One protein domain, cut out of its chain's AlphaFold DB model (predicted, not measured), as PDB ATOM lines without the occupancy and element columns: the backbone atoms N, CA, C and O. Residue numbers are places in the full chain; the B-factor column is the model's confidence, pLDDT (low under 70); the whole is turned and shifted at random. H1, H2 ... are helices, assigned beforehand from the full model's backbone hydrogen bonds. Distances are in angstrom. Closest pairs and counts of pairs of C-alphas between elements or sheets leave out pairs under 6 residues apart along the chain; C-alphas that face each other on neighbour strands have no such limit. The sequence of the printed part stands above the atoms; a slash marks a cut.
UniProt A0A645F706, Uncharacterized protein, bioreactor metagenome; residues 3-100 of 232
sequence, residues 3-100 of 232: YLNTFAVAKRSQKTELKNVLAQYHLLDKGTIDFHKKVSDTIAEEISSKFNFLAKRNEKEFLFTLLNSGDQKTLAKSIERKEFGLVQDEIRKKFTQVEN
ATOM      1  N   TYR A   3     -19.893 -23.188 -39.361       55.16
ATOM      2  CA  TYR A   3     -21.029 -22.251 -39.350       55.16
ATOM      3  C   TYR A   3     -21.952 -22.332 -38.121       55.16
ATOM      4  O   TYR A   3     -22.583 -21.345 -37.767       55.16
ATOM      5  N   LEU A   4     -22.038 -23.473 -37.427       54.38
ATOM      6  CA  LEU A   4     -22.898 -23.600 -36.236       54.38
ATOM      7  C   LEU A   4     -22.387 -22.770 -35.045       54.38
ATOM      8  O   LEU A   4     -23.182 -22.249 -34.264       54.38
ATOM      9  N   ASN A   5     -21.067 -22.598 -34.932       62.19
ATOM     10  CA  ASN A   5     -20.454 -21.855 -33.833       62.19
ATOM     11  C   ASN A   5     -20.589 -20.332 -34.030       62.19
ATOM     12  O   ASN A   5     -20.826 -19.593 -33.078       62.19
ATOM     13  N   THR A   6     -20.540 -19.845 -35.275       68.88
ATOM     14  CA  THR A   6     -20.576 -18.402 -35.572       68.88
ATOM     15  C   THR A   6     -21.921 -17.751 -35.234       68.88
ATOM     16  O   THR A   6     -21.942 -16.642 -34.700       68.88
ATOM     17  N   PHE A   7     -23.052 -18.438 -35.448       75.12
ATOM     18  CA  PHE A   7     -24.370 -17.906 -35.070       75.12
ATOM     19  C   PHE A   7     -24.554 -17.799 -33.554       75.12
ATOM     20  O   PHE A   7     -25.087 -16.802 -33.064       75.12
ATOM     21  N   ALA A   8     -24.110 -18.807 -32.799       74.44
ATOM     22  CA  ALA A   8     -24.178 -18.782 -31.341       74.44
ATOM     23  C   ALA A   8     -23.299 -17.659 -30.759       74.44
ATOM     24  O   ALA A   8     -23.736 -16.937 -29.859       74.44
ATOM     25  N   VAL A   9     -22.104 -17.469 -31.326       80.81
ATOM     26  CA  VAL A   9     -21.183 -16.383 -30.965       80.81
ATOM     27  C   VAL A   9     -21.795 -15.013 -31.268       80.81
ATOM     28  O   VAL A   9     -21.821 -14.164 -30.380       80.81
ATOM     29  N   ALA A  10     -22.382 -14.812 -32.454       83.62
ATOM     30  CA  ALA A  10     -23.015 -13.542 -32.819       83.62
ATOM     31  C   ALA A  10     -24.169 -13.169 -31.873       83.62
ATOM     32  O   ALA A  10     -24.251 -12.032 -31.412       83.62
ATOM     33  N   LYS A  11     -25.035 -14.130 -31.516       89.00
ATOM     34  CA  LYS A  11     -26.120 -13.894 -30.546       89.00
ATOM     35  C   LYS A  11     -25.573 -13.499 -29.176       89.00
ATOM     36  O   LYS A  11     -26.062 -12.546 -28.577       89.00
ATOM     37  N   ARG A  12     -24.544 -14.199 -28.684       88.75
ATOM     38  CA  ARG A  12     -23.905 -13.881 -27.400       88.75
ATOM     39  C   ARG A  12     -23.255 -12.495 -27.415       88.75
ATOM     40  O   ARG A  12     -23.428 -11.758 -26.446       88.75
ATOM     41  N   SER A  13     -22.573 -12.135 -28.506       91.19
ATOM     42  CA  SER A  13     -21.986 -10.801 -28.694       91.19
ATOM     43  C   SER A  13     -23.058  -9.725 -28.601       91.19
ATOM     44  O   SER A  13     -22.970  -8.854 -27.748       91.19
ATOM     45  N   GLN A  14     -24.148  -9.857 -29.365       94.00
ATOM     46  CA  GLN A  14     -25.214  -8.851 -29.391       94.00
ATOM     47  C   GLN A  14     -25.949  -8.712 -28.052       94.00
ATOM     48  O   GLN A  14     -26.262  -7.598 -27.640       94.00
ATOM     49  N   LYS A  15     -26.169  -9.810 -27.313       96.19
ATOM     50  CA  LYS A  15     -26.689  -9.731 -25.935       96.19
ATOM     51  C   LYS A  15     -25.735  -8.984 -24.999       96.19
ATOM     52  O   LYS A  15     -26.188  -8.230 -24.145       96.19
ATOM     53  N   THR A  16     -24.433  -9.227 -25.138       94.50
ATOM     54  CA  THR A  16     -23.393  -8.603 -24.306       94.50
ATOM     55  C   THR A  16     -23.277  -7.118 -24.617       94.50
ATOM     56  O   THR A  16     -23.353  -6.302 -23.709       94.50
ATOM     57  N   GLU A  17     -23.191  -6.759 -25.895       94.62
ATOM     58  CA  GLU A  17     -23.172  -5.372 -26.355       94.62
ATOM     59  C   GLU A  17     -24.419  -4.614 -25.904       94.62
ATOM     60  O   GLU A  17     -24.292  -3.515 -25.378       94.62
ATOM     61  N   LEU A  18     -25.614  -5.207 -26.026       97.12
ATOM     62  CA  LEU A  18     -26.840  -4.572 -25.545       97.12
ATOM     63  C   LEU A  18     -26.772  -4.297 -24.037       97.12
ATOM     64  O   LEU A  18     -27.048  -3.181 -23.610       97.12
ATOM     65  N   LYS A  19     -26.353  -5.276 -23.224       95.81
ATOM     66  CA  LYS A  19     -26.161  -5.058 -21.779       95.81
ATOM     67  C   LYS A  19     -25.134  -3.964 -21.492       95.81
ATOM     68  O   LYS A  19     -25.363  -3.150 -20.604       95.81
ATOM     69  N   ASN A  20     -24.030  -3.941 -22.236       93.69
ATOM     70  CA  ASN A  20     -22.959  -2.969 -22.048       93.69
ATOM     71  C   ASN A  20     -23.430  -1.550 -22.363       93.69
ATOM     72  O   ASN A  20     -23.207  -0.666 -21.546       93.69
ATOM     73  N   VAL A  21     -24.132  -1.337 -23.482       94.25
ATOM     74  CA  VAL A  21     -24.691  -0.023 -23.838       94.25
ATOM     75  C   VAL A  21     -25.706   0.425 -22.785       94.25
ATOM     76  O   VAL A  21     -25.625   1.542 -22.282       94.25
ATOM     77  N   LEU A  22     -26.615  -0.461 -22.365       96.25
ATOM     78  CA  LEU A  22     -27.591  -0.139 -21.318       96.25
ATOM     79  C   LEU A  22     -26.918   0.225 -19.986       96.25
ATOM     80  O   LEU A  22     -27.366   1.147 -19.308       96.25
ATOM     81  N   ALA A  23     -25.837  -0.462 -19.612       93.81
ATOM     82  CA  ALA A  23     -25.079  -0.162 -18.401       93.81
ATOM     83  C   ALA A  23     -24.276   1.145 -18.518       93.81
ATOM     84  O   ALA A  23     -24.319   1.963 -17.601       93.81
ATOM     85  N   GLN A  24     -23.588   1.353 -19.644       93.12
ATOM     86  CA  GLN A  24     -22.758   2.528 -19.923       93.12
ATOM     87  C   GLN A  24     -23.563   3.827 -19.856       93.12
ATOM     88  O   GLN A  24     -23.084   4.814 -19.309       93.12
ATOM     89  N   TYR A  25     -24.789   3.818 -20.379       93.00
ATOM     90  CA  TYR A  25     -25.690   4.975 -20.353       93.00
ATOM     91  C   TYR A  25     -26.650   4.959 -19.153       93.00
ATOM     92  O   TYR A  25     -27.591   5.747 -19.095       93.00
ATOM     93  N   HIS A  26     -26.420   4.067 -18.183       94.12
ATOM     94  CA  HIS A  26     -27.218   3.925 -16.965       94.12
ATOM     95  C   HIS A  26     -28.727   3.779 -17.224       94.12
ATOM     96  O   HIS A  26     -29.540   4.285 -16.457       94.12
ATOM     97  N   LEU A  27     -29.119   3.082 -18.286       95.81
ATOM     98  CA  LEU A  27     -30.504   2.995 -18.760       95.81
ATOM     99  C   LEU A  27     -31.341   1.934 -18.055       95.81
ATOM    100  O   LEU A  27     -32.485   1.732 -18.433       95.81
ATOM    101  N   LEU A  28     -30.798   1.239 -17.058       95.00
ATOM    102  CA  LEU A  28     -31.536   0.226 -16.311       95.00
ATOM    103  C   LEU A  28     -32.069   0.804 -14.997       95.00
ATOM    104  O   LEU A  28     -31.289   1.287 -14.178       95.00
ATOM    105  N   ASP A  29     -33.377   0.680 -14.779       90.88
ATOM    106  CA  ASP A  29     -34.033   0.842 -13.481       90.88
ATOM    107  C   ASP A  29     -34.698  -0.480 -13.078       90.88
ATOM    108  O   ASP A  29     -35.469  -1.075 -13.836       90.88
ATOM    109  N   LYS A  30     -34.336  -0.986 -11.893       88.06
ATOM    110  CA  LYS A  30     -34.804  -2.275 -11.340       88.06
ATOM    111  C   LYS A  30     -34.733  -3.455 -12.328       88.06
ATOM    112  O   LYS A  30     -35.551  -4.368 -12.281       88.06
ATOM    113  N   GLY A  31     -33.732  -3.446 -13.210       88.31
ATOM    114  CA  GLY A  31     -33.491  -4.500 -14.204       88.31
ATOM    115  C   GLY A  31     -34.208  -4.314 -15.545       88.31
ATOM    116  O   GLY A  31     -33.894  -5.038 -16.485       88.31
ATOM    117  N   THR A  32     -35.093  -3.323 -15.672       95.69
ATOM    118  CA  THR A  32     -35.762  -2.962 -16.933       95.69
ATOM    119  C   THR A  32     -35.217  -1.661 -17.503       95.69
ATOM    120  O   THR A  32     -34.641  -0.860 -16.773       95.69
ATOM    121  N   ILE A  33     -35.387  -1.439 -18.804       96.25
ATOM    122  CA  ILE A  33     -34.957  -0.200 -19.453       96.25
ATOM    123  C   ILE A  33     -35.865   0.954 -19.017       96.25
ATOM    124  O   ILE A  33     -37.085   0.889 -19.166       96.25
ATOM    125  N   ASP A  34     -35.254   2.025 -18.522       95.19
ATOM    126  CA  ASP A  34     -35.891   3.313 -18.287       95.19
ATOM    127  C   ASP A  34     -35.823   4.161 -19.564       95.19
ATOM    128  O   ASP A  34     -34.832   4.832 -19.861       95.19
ATOM    129  N   PHE A  35     -36.906   4.123 -20.337       95.00
ATOM    130  CA  PHE A  35     -37.035   4.866 -21.589       95.00
ATOM    131  C   PHE A  35     -37.257   6.382 -21.410       95.00
ATOM    132  O   PHE A  35     -37.362   7.118 -22.398       95.00
ATOM    133  N   HIS A  36     -37.341   6.870 -20.168       92.56
ATOM    134  CA  HIS A  36     -37.447   8.297 -19.869       92.56
ATOM    135  C   HIS A  36     -36.094   8.963 -19.639       92.56
ATOM    136  O   HIS A  36     -36.038  10.189 -19.576       92.56
ATOM    137  N   LYS A  37     -34.997   8.200 -19.552       92.31
ATOM    138  CA  LYS A  37     -33.661   8.791 -19.462       92.31
ATOM    139  C   LYS A  37     -33.256   9.480 -20.755       92.31
ATOM    140  O   LYS A  37     -33.525   8.995 -21.854       92.31
ATOM    141  N   LYS A  38     -32.552  10.603 -20.591       92.38
ATOM    142  CA  LYS A  38     -31.971  11.349 -21.702       92.38
ATOM    143  C   LYS A  38     -30.891  10.512 -22.395       92.38
ATOM    144  O   LYS A  38     -29.948  10.070 -21.741       92.38
ATOM    145  N   VAL A  39     -31.016  10.326 -23.707       91.62
ATOM    146  CA  VAL A  39     -30.048   9.613 -24.565       91.62
ATOM    147  C   VAL A  39     -29.886  10.330 -25.897       91.62
ATOM    148  O   VAL A  39     -30.775  11.077 -26.296       91.62
ATOM    149  N   SER A  40     -28.793  10.086 -26.620       89.75
ATOM    150  CA  SER A  40     -28.709  10.526 -28.013       89.75
ATOM    151  C   SER A  40     -29.573   9.664 -28.937       89.75
ATOM    152  O   SER A  40     -29.844   8.492 -28.661       89.75
ATOM    153  N   ASP A  41     -29.966  10.229 -30.075       83.88
ATOM    154  CA  ASP A  41     -30.618   9.516 -31.180       83.88
ATOM    155  C   ASP A  41     -29.810   8.309 -31.670       83.88
ATOM    156  O   ASP A  41     -30.386   7.246 -31.890       83.88
ATOM    157  N   THR A  42     -28.488   8.446 -31.759       87.25
ATOM    158  CA  THR A  42     -27.551   7.370 -32.114       87.25
ATOM    159  C   THR A  42     -27.611   6.193 -31.143       87.25
ATOM    160  O   THR A  42     -27.636   5.043 -31.574       87.25
ATOM    161  N   ILE A  43     -27.705   6.456 -29.837       92.44
ATOM    162  CA  ILE A  43     -27.800   5.403 -28.819       92.44
ATOM    163  C   ILE A  43     -29.185   4.762 -28.807       92.44
ATOM    164  O   ILE A  43     -29.296   3.538 -28.716       92.44
ATOM    165  N   ALA A  44     -30.244   5.559 -28.960       92.12
ATOM    166  CA  ALA A  44     -31.596   5.032 -29.105       92.12
ATOM    167  C   ALA A  44     -31.715   4.113 -30.339       92.12
ATOM    168  O   ALA A  44     -32.376   3.074 -30.267       92.12
ATOM    169  N   GLU A  45     -31.044   4.464 -31.441       91.31
ATOM    170  CA  GLU A  45     -30.997   3.677 -32.677       91.31
ATOM    171  C   GLU A  45     -30.149   2.406 -32.552       91.31
ATOM    172  O   GLU A  45     -30.532   1.337 -33.037       91.31
ATOM    173  N   GLU A  46     -29.012   2.484 -31.860       93.31
ATOM    174  CA  GLU A  46     -28.190   1.310 -31.582       93.31
ATOM    175  C   GLU A  46     -28.975   0.279 -30.756       93.31
ATOM    176  O   GLU A  46     -29.020  -0.905 -31.106       93.31
ATOM    177  N   ILE A  47     -29.628   0.717 -29.676       95.69
ATOM    178  CA  ILE A  47     -30.403  -0.165 -28.798       95.69
ATOM    179  C   ILE A  47     -31.566  -0.803 -29.567       95.69
ATOM    180  O   ILE A  47     -31.723  -2.028 -29.527       95.69
ATOM    181  N   SER A  48     -32.360  -0.008 -30.292       95.00
ATOM    182  CA  SER A  48     -33.503  -0.514 -31.065       95.00
ATOM    183  C   SER A  48     -33.068  -1.518 -32.145       95.00
ATOM    184  O   SER A  48     -33.690  -2.576 -32.305       95.00
ATOM    185  N   SER A  49     -31.944  -1.259 -32.818       93.00
ATOM    186  CA  SER A  49     -31.350  -2.158 -33.810       93.00
ATOM    187  C   SER A  49     -30.913  -3.494 -33.201       93.00
ATOM    188  O   SER A  49     -31.174  -4.559 -33.776       93.00
ATOM    189  N   LYS A  50     -30.299  -3.487 -32.007       95.00
ATOM    190  CA  LYS A  50     -29.926  -4.726 -31.298       95.00
ATOM    191  C   LYS A  50     -31.160  -5.523 -30.853       95.00
ATOM    192  O   LYS A  50     -31.161  -6.751 -30.975       95.00
ATOM    193  N   PHE A  51     -32.231  -4.852 -30.417       95.81
ATOM    194  CA  PHE A  51     -33.526  -5.495 -30.141       95.81
ATOM    195  C   PHE A  51     -34.074  -6.210 -31.381       95.81
ATOM    196  O   PHE A  51     -34.391  -7.399 -31.310       95.81
ATOM    197  N   ASN A  52     -34.106  -5.535 -32.533       94.38
ATOM    198  CA  ASN A  52     -34.528  -6.121 -33.809       94.38
ATOM    199  C   ASN A  52     -33.679  -7.350 -34.187       94.38
ATOM    200  O   ASN A  52     -34.208  -8.415 -34.517       94.38
ATOM    201  N   PHE A  53     -32.351  -7.242 -34.080       93.81
ATOM    202  CA  PHE A  53     -31.432  -8.341 -34.387       93.81
ATOM    203  C   PHE A  53     -31.707  -9.598 -33.548       93.81
ATOM    204  O   PHE A  53     -31.692 -10.715 -34.081       93.81
ATOM    205  N   LEU A  54     -31.917  -9.414 -32.241       94.69
ATOM    206  CA  LEU A  54     -32.169 -10.486 -31.279       94.69
ATOM    207  C   LEU A  54     -33.579 -11.071 -31.448       94.69
ATOM    208  O   LEU A  54     -33.739 -12.294 -31.417       94.69
ATOM    209  N   ALA A  55     -34.578 -10.229 -31.725       93.62
ATOM    210  CA  ALA A  55     -35.946 -10.645 -32.023       93.62
ATOM    211  C   ALA A  55     -36.006 -11.553 -33.262       93.62
ATOM    212  O   ALA A  55     -36.563 -12.649 -33.192       93.62
ATOM    213  N   LYS A  56     -35.323 -11.173 -34.355       92.25
ATOM    214  CA  LYS A  56     -35.178 -11.985 -35.584       92.25
ATOM    215  C   LYS A  56     -34.555 -13.366 -35.348       92.25
ATOM    216  O   LYS A  56     -34.660 -14.244 -36.200       92.25
ATOM    217  N   ARG A  57     -33.872 -13.558 -34.217       90.69
ATOM    218  CA  ARG A  57     -33.148 -14.785 -33.853       90.69
ATOM    219  C   ARG A  57     -33.780 -15.529 -32.679       90.69
ATOM    220  O   ARG A  57     -33.117 -16.369 -32.071       90.69
ATOM    221  N   ASN A  58     -35.054 -15.249 -32.402       89.75
ATOM    222  CA  ASN A  58     -35.862 -15.900 -31.371       89.75
ATOM    223  C   ASN A  58     -35.331 -15.718 -29.939       89.75
ATOM    224  O   ASN A  58     -35.624 -16.524 -29.065       89.75
ATOM    225  N   GLU A  59     -34.599 -14.639 -29.658       93.94
ATOM    226  CA  GLU A  59     -34.071 -14.343 -28.315       93.94
ATOM    227  C   GLU A  59     -35.070 -13.548 -27.448       93.94
ATOM    228  O   GLU A  59     -34.681 -12.700 -26.643       93.94
ATOM    229  N   LYS A  60     -36.375 -13.812 -27.609       92.12
ATOM    230  CA  LYS A  60     -37.464 -13.046 -26.975       92.12
ATOM    231  C   LYS A  60     -37.423 -13.073 -25.446       92.12
ATOM    232  O   LYS A  60     -37.662 -12.051 -24.821       92.12
ATOM    233  N   GLU A  61     -37.063 -14.210 -24.850       94.31
ATOM    234  CA  GLU A  61     -37.008 -14.372 -23.390       94.31
ATOM    235  C   GLU A  61     -36.003 -13.404 -22.771       94.31
ATOM    236  O   GLU A  61     -36.305 -12.722 -21.797       94.31
ATOM    237  N   PHE A  62     -34.834 -13.270 -23.401       95.81
ATOM    238  CA  PHE A  62     -33.828 -12.304 -22.987       95.81
ATOM    239  C   PHE A  62     -34.320 -10.862 -23.150       95.81
ATOM    240  O   PHE A  62     -34.153 -10.063 -22.232       95.81
ATOM    241  N   LEU A  63     -34.960 -10.526 -24.274       96.25
ATOM    242  CA  LEU A  63     -35.485  -9.175 -24.494       96.25
ATOM    243  C   LEU A  63     -36.559  -8.813 -23.462       96.25
ATOM    244  O   LEU A  63     -36.583  -7.690 -22.971       96.25
ATOM    245  N   PHE A  64     -37.405  -9.769 -23.075       95.75
ATOM    246  CA  PHE A  64     -38.455  -9.542 -22.085       95.75
ATOM    247  C   PHE A  64     -37.912  -9.263 -20.686       95.75
ATOM    248  O   PHE A  64     -38.526  -8.482 -19.967       95.75
ATOM    249  N   THR A  65     -36.737  -9.792 -20.320       96.25
ATOM    250  CA  THR A  65     -36.103  -9.422 -19.038       96.25
ATOM    251  C   THR A  65     -35.757  -7.938 -18.932       96.25
ATOM    252  O   THR A  65     -35.609  -7.436 -17.826       96.25
ATOM    253  N   LEU A  66     -35.646  -7.238 -20.064       96.81
ATOM    254  CA  LEU A  66     -35.281  -5.824 -20.127       96.81
ATOM    255  C   LEU A  66     -36.503  -4.898 -20.198       96.81
ATOM    256  O   LEU A  66     -36.339  -3.683 -20.259       96.81
ATOM    257  N   LEU A  67     -37.722  -5.440 -20.216       96.12
ATOM    258  CA  LEU A  67     -38.950  -4.689 -20.470       96.12
ATOM    259  C   LEU A  67     -39.955  -4.858 -19.331       96.12
ATOM    260  O   LEU A  67     -40.068  -5.936 -18.746       96.12
ATOM    261  N   ASN A  68     -40.741  -3.814 -19.064       93.69
ATOM    262  CA  ASN A  68     -41.908  -3.925 -18.189       93.69
ATOM    263  C   ASN A  68     -43.021  -4.768 -18.851       93.69
ATOM    264  O   ASN A  68     -42.999  -5.049 -20.051       93.69
ATOM    265  N   SER A  69     -44.030  -5.162 -18.075       91.19
ATOM    266  CA  SER A  69     -45.099  -6.060 -18.537       91.19
ATOM    267  C   SER A  69     -45.948  -5.498 -19.685       91.19
ATOM    268  O   SER A  69     -46.451  -6.268 -20.506       91.19
ATOM    269  N   GLY A  70     -46.116  -4.173 -19.766       89.94
ATOM    270  CA  GLY A  70     -46.807  -3.521 -20.880       89.94
ATOM    271  C   GLY A  70     -46.004  -3.640 -22.173       89.94
ATOM    272  O   GLY A  70     -46.528  -4.061 -23.205       89.94
ATOM    273  N   ASP A  71     -44.710  -3.363 -22.087       91.69
ATOM    274  CA  ASP A  71     -43.790  -3.361 -23.221       91.69
ATOM    275  C   ASP A  71     -43.522  -4.769 -23.753       91.69
ATOM    276  O   ASP A  71     -43.447  -4.963 -24.967       91.69
ATOM    277  N   GLN A  72     -43.473  -5.765 -22.863       93.81
ATOM    278  CA  GLN A  72     -43.407  -7.177 -23.242       93.81
ATOM    279  C   GLN A  72     -44.591  -7.580 -24.129       93.81
ATOM    280  O   GLN A  72     -44.393  -8.241 -25.145       93.81
ATOM    281  N   LYS A  73     -45.820  -7.159 -23.785       92.19
ATOM    282  CA  LYS A  73     -47.025  -7.483 -24.571       92.19
ATOM    283  C   LYS A  73     -46.992  -6.851 -25.959       92.19
ATOM    284  O   LYS A  73     -47.395  -7.501 -26.920       92.19
ATOM    285  N   THR A  74     -46.542  -5.603 -26.063       87.75
ATOM    286  CA  THR A  74     -46.404  -4.918 -27.354       87.75
ATOM    287  C   THR A  74     -45.373  -5.630 -28.222       87.75
ATOM    288  O   THR A  74     -45.701  -6.069 -29.321       87.75
ATOM    289  N   LEU A  75     -44.178  -5.872 -27.678       90.38
ATOM    290  CA  LEU A  75     -43.104  -6.532 -28.412       90.38
ATOM    291  C   LEU A  75     -43.468  -7.973 -28.820       90.38
ATOM    292  O   LEU A  75     -43.115  -8.413 -29.914       90.38
ATOM    293  N   ALA A  76     -44.190  -8.713 -27.969       91.06
ATOM    294  CA  ALA A  76     -44.645 -10.071 -28.268       91.06
ATOM    295  C   ALA A  76     -45.495 -10.126 -29.543       91.06
ATOM    296  O   ALA A  76     -45.236 -10.970 -30.400       91.06
ATOM    297  N   LYS A  77     -46.443  -9.192 -29.711       89.94
ATOM    298  CA  LYS A  77     -47.303  -9.123 -30.904       89.94
ATOM    299  C   LYS A  77     -46.484  -8.938 -32.181       89.94
ATOM    300  O   LYS A  77     -46.717  -9.642 -33.162       89.94
ATOM    301  N   SER A  78     -45.504  -8.039 -32.155       88.31
ATOM    302  CA  SER A  78     -44.645  -7.737 -33.308       88.31
ATOM    303  C   SER A  78     -43.732  -8.912 -33.670       88.31
ATOM    304  O   SER A  78     -43.538  -9.219 -34.848       88.31
ATOM    305  N   ILE A  79     -43.229  -9.637 -32.664       88.50
ATOM    306  CA  ILE A  79     -42.443 -10.863 -32.867       88.50
ATOM    307  C   ILE A  79     -43.312 -11.994 -33.438       88.50
ATOM    308  O   ILE A  79     -42.894 -12.656 -34.386       88.50
ATOM    309  N   GLU A  80     -44.516 -12.214 -32.900       89.81
ATOM    310  CA  GLU A  80     -45.445 -13.259 -33.362       89.81
ATOM    311  C   GLU A  80     -45.858 -13.058 -34.824       89.81
ATOM    312  O   GLU A  80     -45.902 -14.017 -35.596       89.81
ATOM    313  N   ARG A  81     -46.076 -11.802 -35.228       89.25
ATOM    314  CA  ARG A  81     -46.387 -11.423 -36.615       89.25
ATOM    315  C   ARG A  81     -45.173 -11.421 -37.545       89.25
ATOM    316  O   ARG A  81     -45.338 -11.253 -38.749       89.25
ATOM    317  N   LYS A  82     -43.960 -11.631 -37.016       85.56
ATOM    318  CA  LYS A  82     -42.677 -11.517 -37.742       85.56
ATOM    319  C   LYS A  82     -42.460 -10.133 -38.373       85.56
ATOM    320  O   LYS A  82     -41.692  -9.988 -39.324       85.56
ATOM    321  N   GLU A  83     -43.085  -9.103 -37.814       86.62
ATOM    322  CA  GLU A  83     -42.990  -7.713 -38.261       86.62
ATOM    323  C   GLU A  83     -41.759  -7.050 -37.626       86.62
ATOM    324  O   GLU A  83     -41.837  -6.089 -36.868       86.62
ATOM    325  N   PHE A  84     -40.572  -7.591 -37.901       80.50
ATOM    326  CA  PHE A  84     -39.353  -7.189 -37.194       80.50
ATOM    327  C   PHE A  84     -38.915  -5.734 -37.453       80.50
ATOM    328  O   PHE A  84     -38.174  -5.172 -36.652       80.50
ATOM    329  N   GLY A  85     -39.367  -5.112 -38.549       71.31
ATOM    330  CA  GLY A  85     -39.215  -3.663 -38.740       71.31
ATOM    331  C   GLY A  85     -39.957  -2.867 -37.661       71.31
ATOM    332  O   GLY A  85     -39.391  -1.944 -37.086       71.31
ATOM    333  N   LEU A  86     -41.160  -3.315 -37.283       85.38
ATOM    334  CA  LEU A  86     -41.947  -2.688 -36.222       85.38
ATOM    335  C   LEU A  86     -41.306  -2.864 -34.848       85.38
ATOM    336  O   LEU A  86     -41.390  -1.955 -34.038       85.38
ATOM    337  N   VAL A  87     -40.608  -3.975 -34.590       88.25
ATOM    338  CA  VAL A  87     -39.869  -4.168 -33.326       88.25
ATOM    339  C   VAL A  87     -38.867  -3.035 -33.089       88.25
ATOM    340  O   VAL A  87     -38.780  -2.509 -31.981       88.25
ATOM    341  N   GLN A  88     -38.107  -2.662 -34.120       89.69
ATOM    342  CA  GLN A  88     -37.142  -1.569 -34.024       89.69
ATOM    343  C   GLN A  88     -37.854  -0.245 -33.740       89.69
ATOM    344  O   GLN A  88     -37.520   0.431 -32.769       89.69
ATOM    345  N   ASP A  89     -38.878   0.075 -34.531       87.88
ATOM    346  CA  ASP A  89     -39.645   1.312 -34.392       87.88
ATOM    347  C   ASP A  89     -40.329   1.421 -33.025       87.88
ATOM    348  O   ASP A  89     -40.317   2.481 -32.404       87.88
ATOM    349  N   GLU A  90     -40.913   0.331 -32.530       90.88
ATOM    350  CA  GLU A  90     -41.597   0.268 -31.238       90.88
ATOM    351  C   GLU A  90     -40.642   0.527 -30.078       90.88
ATOM    352  O   GLU A  90     -40.982   1.287 -29.172       90.88
ATOM    353  N   ILE A  91     -39.445  -0.064 -30.106       94.44
ATOM    354  CA  ILE A  91     -38.425   0.185 -29.085       94.44
ATOM    355  C   ILE A  91     -37.880   1.611 -29.213       94.44
ATOM    356  O   ILE A  91     -37.765   2.317 -28.213       94.44
ATOM    357  N   ARG A  92     -37.603   2.077 -30.434       92.44
ATOM    358  CA  ARG A  92     -37.061   3.419 -30.684       92.44
ATOM    359  C   ARG A  92     -38.008   4.527 -30.225       92.44
ATOM    360  O   ARG A  92     -37.543   5.507 -29.643       92.44
ATOM    361  N   LYS A  93     -39.314   4.367 -30.466       91.69
ATOM    362  CA  LYS A  93     -40.373   5.316 -30.075       91.69
ATOM    363  C   LYS A  93     -40.585   5.401 -28.566       91.69
ATOM    364  O   LYS A  93     -41.180   6.370 -28.105       91.69
ATOM    365  N   LYS A  94     -40.128   4.411 -27.791       92.00
ATOM    366  CA  LYS A  94     -40.233   4.464 -26.327       92.00
ATOM    367  C   LYS A  94     -39.281   5.472 -25.711       92.00
ATOM    368  O   LYS A  94     -39.649   6.069 -24.707       92.00
ATOM    369  N   PHE A  95     -38.106   5.692 -26.301       92.31
ATOM    370  CA  PHE A  95     -37.187   6.725 -25.829       92.31
ATOM    371  C   PHE A  95     -37.821   8.107 -26.009       92.31
ATOM    372  O   PHE A  95     -37.946   8.606 -27.126       92.31
ATOM    373  N   THR A  96     -38.242   8.711 -24.898       88.88
ATOM    374  CA  THR A  96     -39.004   9.976 -24.900       88.88
ATOM    375  C   THR A  96     -38.118  11.212 -24.794       88.88
ATOM    376  O   THR A  96     -38.512  12.287 -25.237       88.88
ATOM    377  N   GLN A  97     -36.912  11.070 -24.239       89.56
ATOM    378  CA  GLN A  97     -35.952  12.160 -24.052       89.56
ATOM    379  C   GLN A  97     -34.735  11.964 -24.957       89.56
ATOM    380  O   GLN A  97     -33.633  11.673 -24.500       89.56
ATOM    381  N   VAL A  98     -34.944  12.086 -26.265       86.62
ATOM    382  CA  VAL A  98     -33.873  11.888 -27.245       86.62
ATOM    383  C   VAL A  98     -33.262  13.221 -27.648       86.62
ATOM    384  O   VAL A  98     -33.946  14.104 -28.156       86.62
ATOM    385  N   GLU A  99     -31.959  13.354 -27.434       85.56
ATOM    386  CA  GLU A  99     -31.150  14.443 -27.961       85.56
ATOM    387  C   GLU A  99     -30.692  14.079 -29.372       85.56
ATOM    388  O   GLU A  99     -29.951  13.116 -29.576       85.56
ATOM    389  N   ASN A 100     -31.164  14.828 -30.364       76.31
ATOM    390  CA  ASN A 100     -30.744  14.616 -31.742       76.31
ATOM    391  C   ASN A 100     -29.283  15.055 -31.883       76.31
ATOM    392  O   ASN A 100     -28.972  16.238 -31.753       76.31
TER     393      ASN A 100
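This is residues 3 to 100 of the 232 residues of an uncharacterized protein of bioreactor metagenome (UniProt A0A645F706). One long helix, H1, packs along one side of H2, and H5 packs on another side of H2, with H4 folded against H5 beyond it; H2 is thus the middle helix, and the short H3 packs on its last residues, 51 to 55. Residues 25 to 40 are a long stretch with no named element between H1 and H2, and two short pairings lie in or beside it: residues 28 to 29 with 32 to 33, antiparallel, and residues 39 to 40 with 98 to 99, parallel, near the end of the printed part. The printed part has 98 residues, with five named helices in the order H1, H2, H3, H4, H5 and no named strand; the class is all helix. It is compact, with a radius of gyration of the C-alphas of 12.9 A and spans of 40 by 28 by 26 A.

H1, residues 3 to 24, is the longest helix, 31.5 A from C-alpha 3 at (-21.029, -22.251, -39.350) to C-alpha 24 at (-22.758, 2.528, -19.923). H2, residues 41 to 55, is 20.9 A long. H3 is residues 60 to 64, 6.1 A. H4, residues 69 to 80, is 16.5 A long. H5, residues 84 to 94, is 16.0 A long and ends with C-alpha 94 at (-40.233, 4.464, -26.327).

H1 and H2 touch and form a helical hairpin; their closest C-alphas, those of Leu 18 and Lys 50, are 6.5 A apart. They run opposite ways at a tilt of 36 degrees, only just steep. H2 is the hub and touches H1, H3 and H5. H2 and H5 touch, with the closest C-alphas, those of Ser 48 and Gln 88, 4.8 A apart; they run opposite ways at a steep tilt of 40 degrees. H2 touches H3 with residues 51 to 55 alone, and the closest C-alphas are those of Phe 51 and Leu 63, 7.0 A apart. H4 and H5 are a helical hairpin: H4 touches H5 with residues 75 to 79 alone, closest at the C-alphas of Ser 78 and Val 87, 6.0 A, opposite ways at a shallow tilt of 20 degrees. H3 and H4 are close but not clearly touching, the closest C-alphas, Phe 64 and Gln 72, being 5.6 A apart. H1 is apart from H4 and H5, and only just apart from H3, with 8.1 A between the closest C-alphas. Each O i to N i+4 pair is within hydrogen-bond range in H2, H3 and H4; the counts are 16 of 18 in H1 and 5 of 7 in H5.

The two C-alphas farthest apart, those of Tyr 3 and Gln 97, are 40.5 A apart. The printed part has no cut. The link from H1 to H2, 16 residues, is long; the links H2 to H3, H3 to H4 and H4 to H5 are tight. The mean pLDDT of the printed part is 89.8, and residues 3 to 6 are under 70.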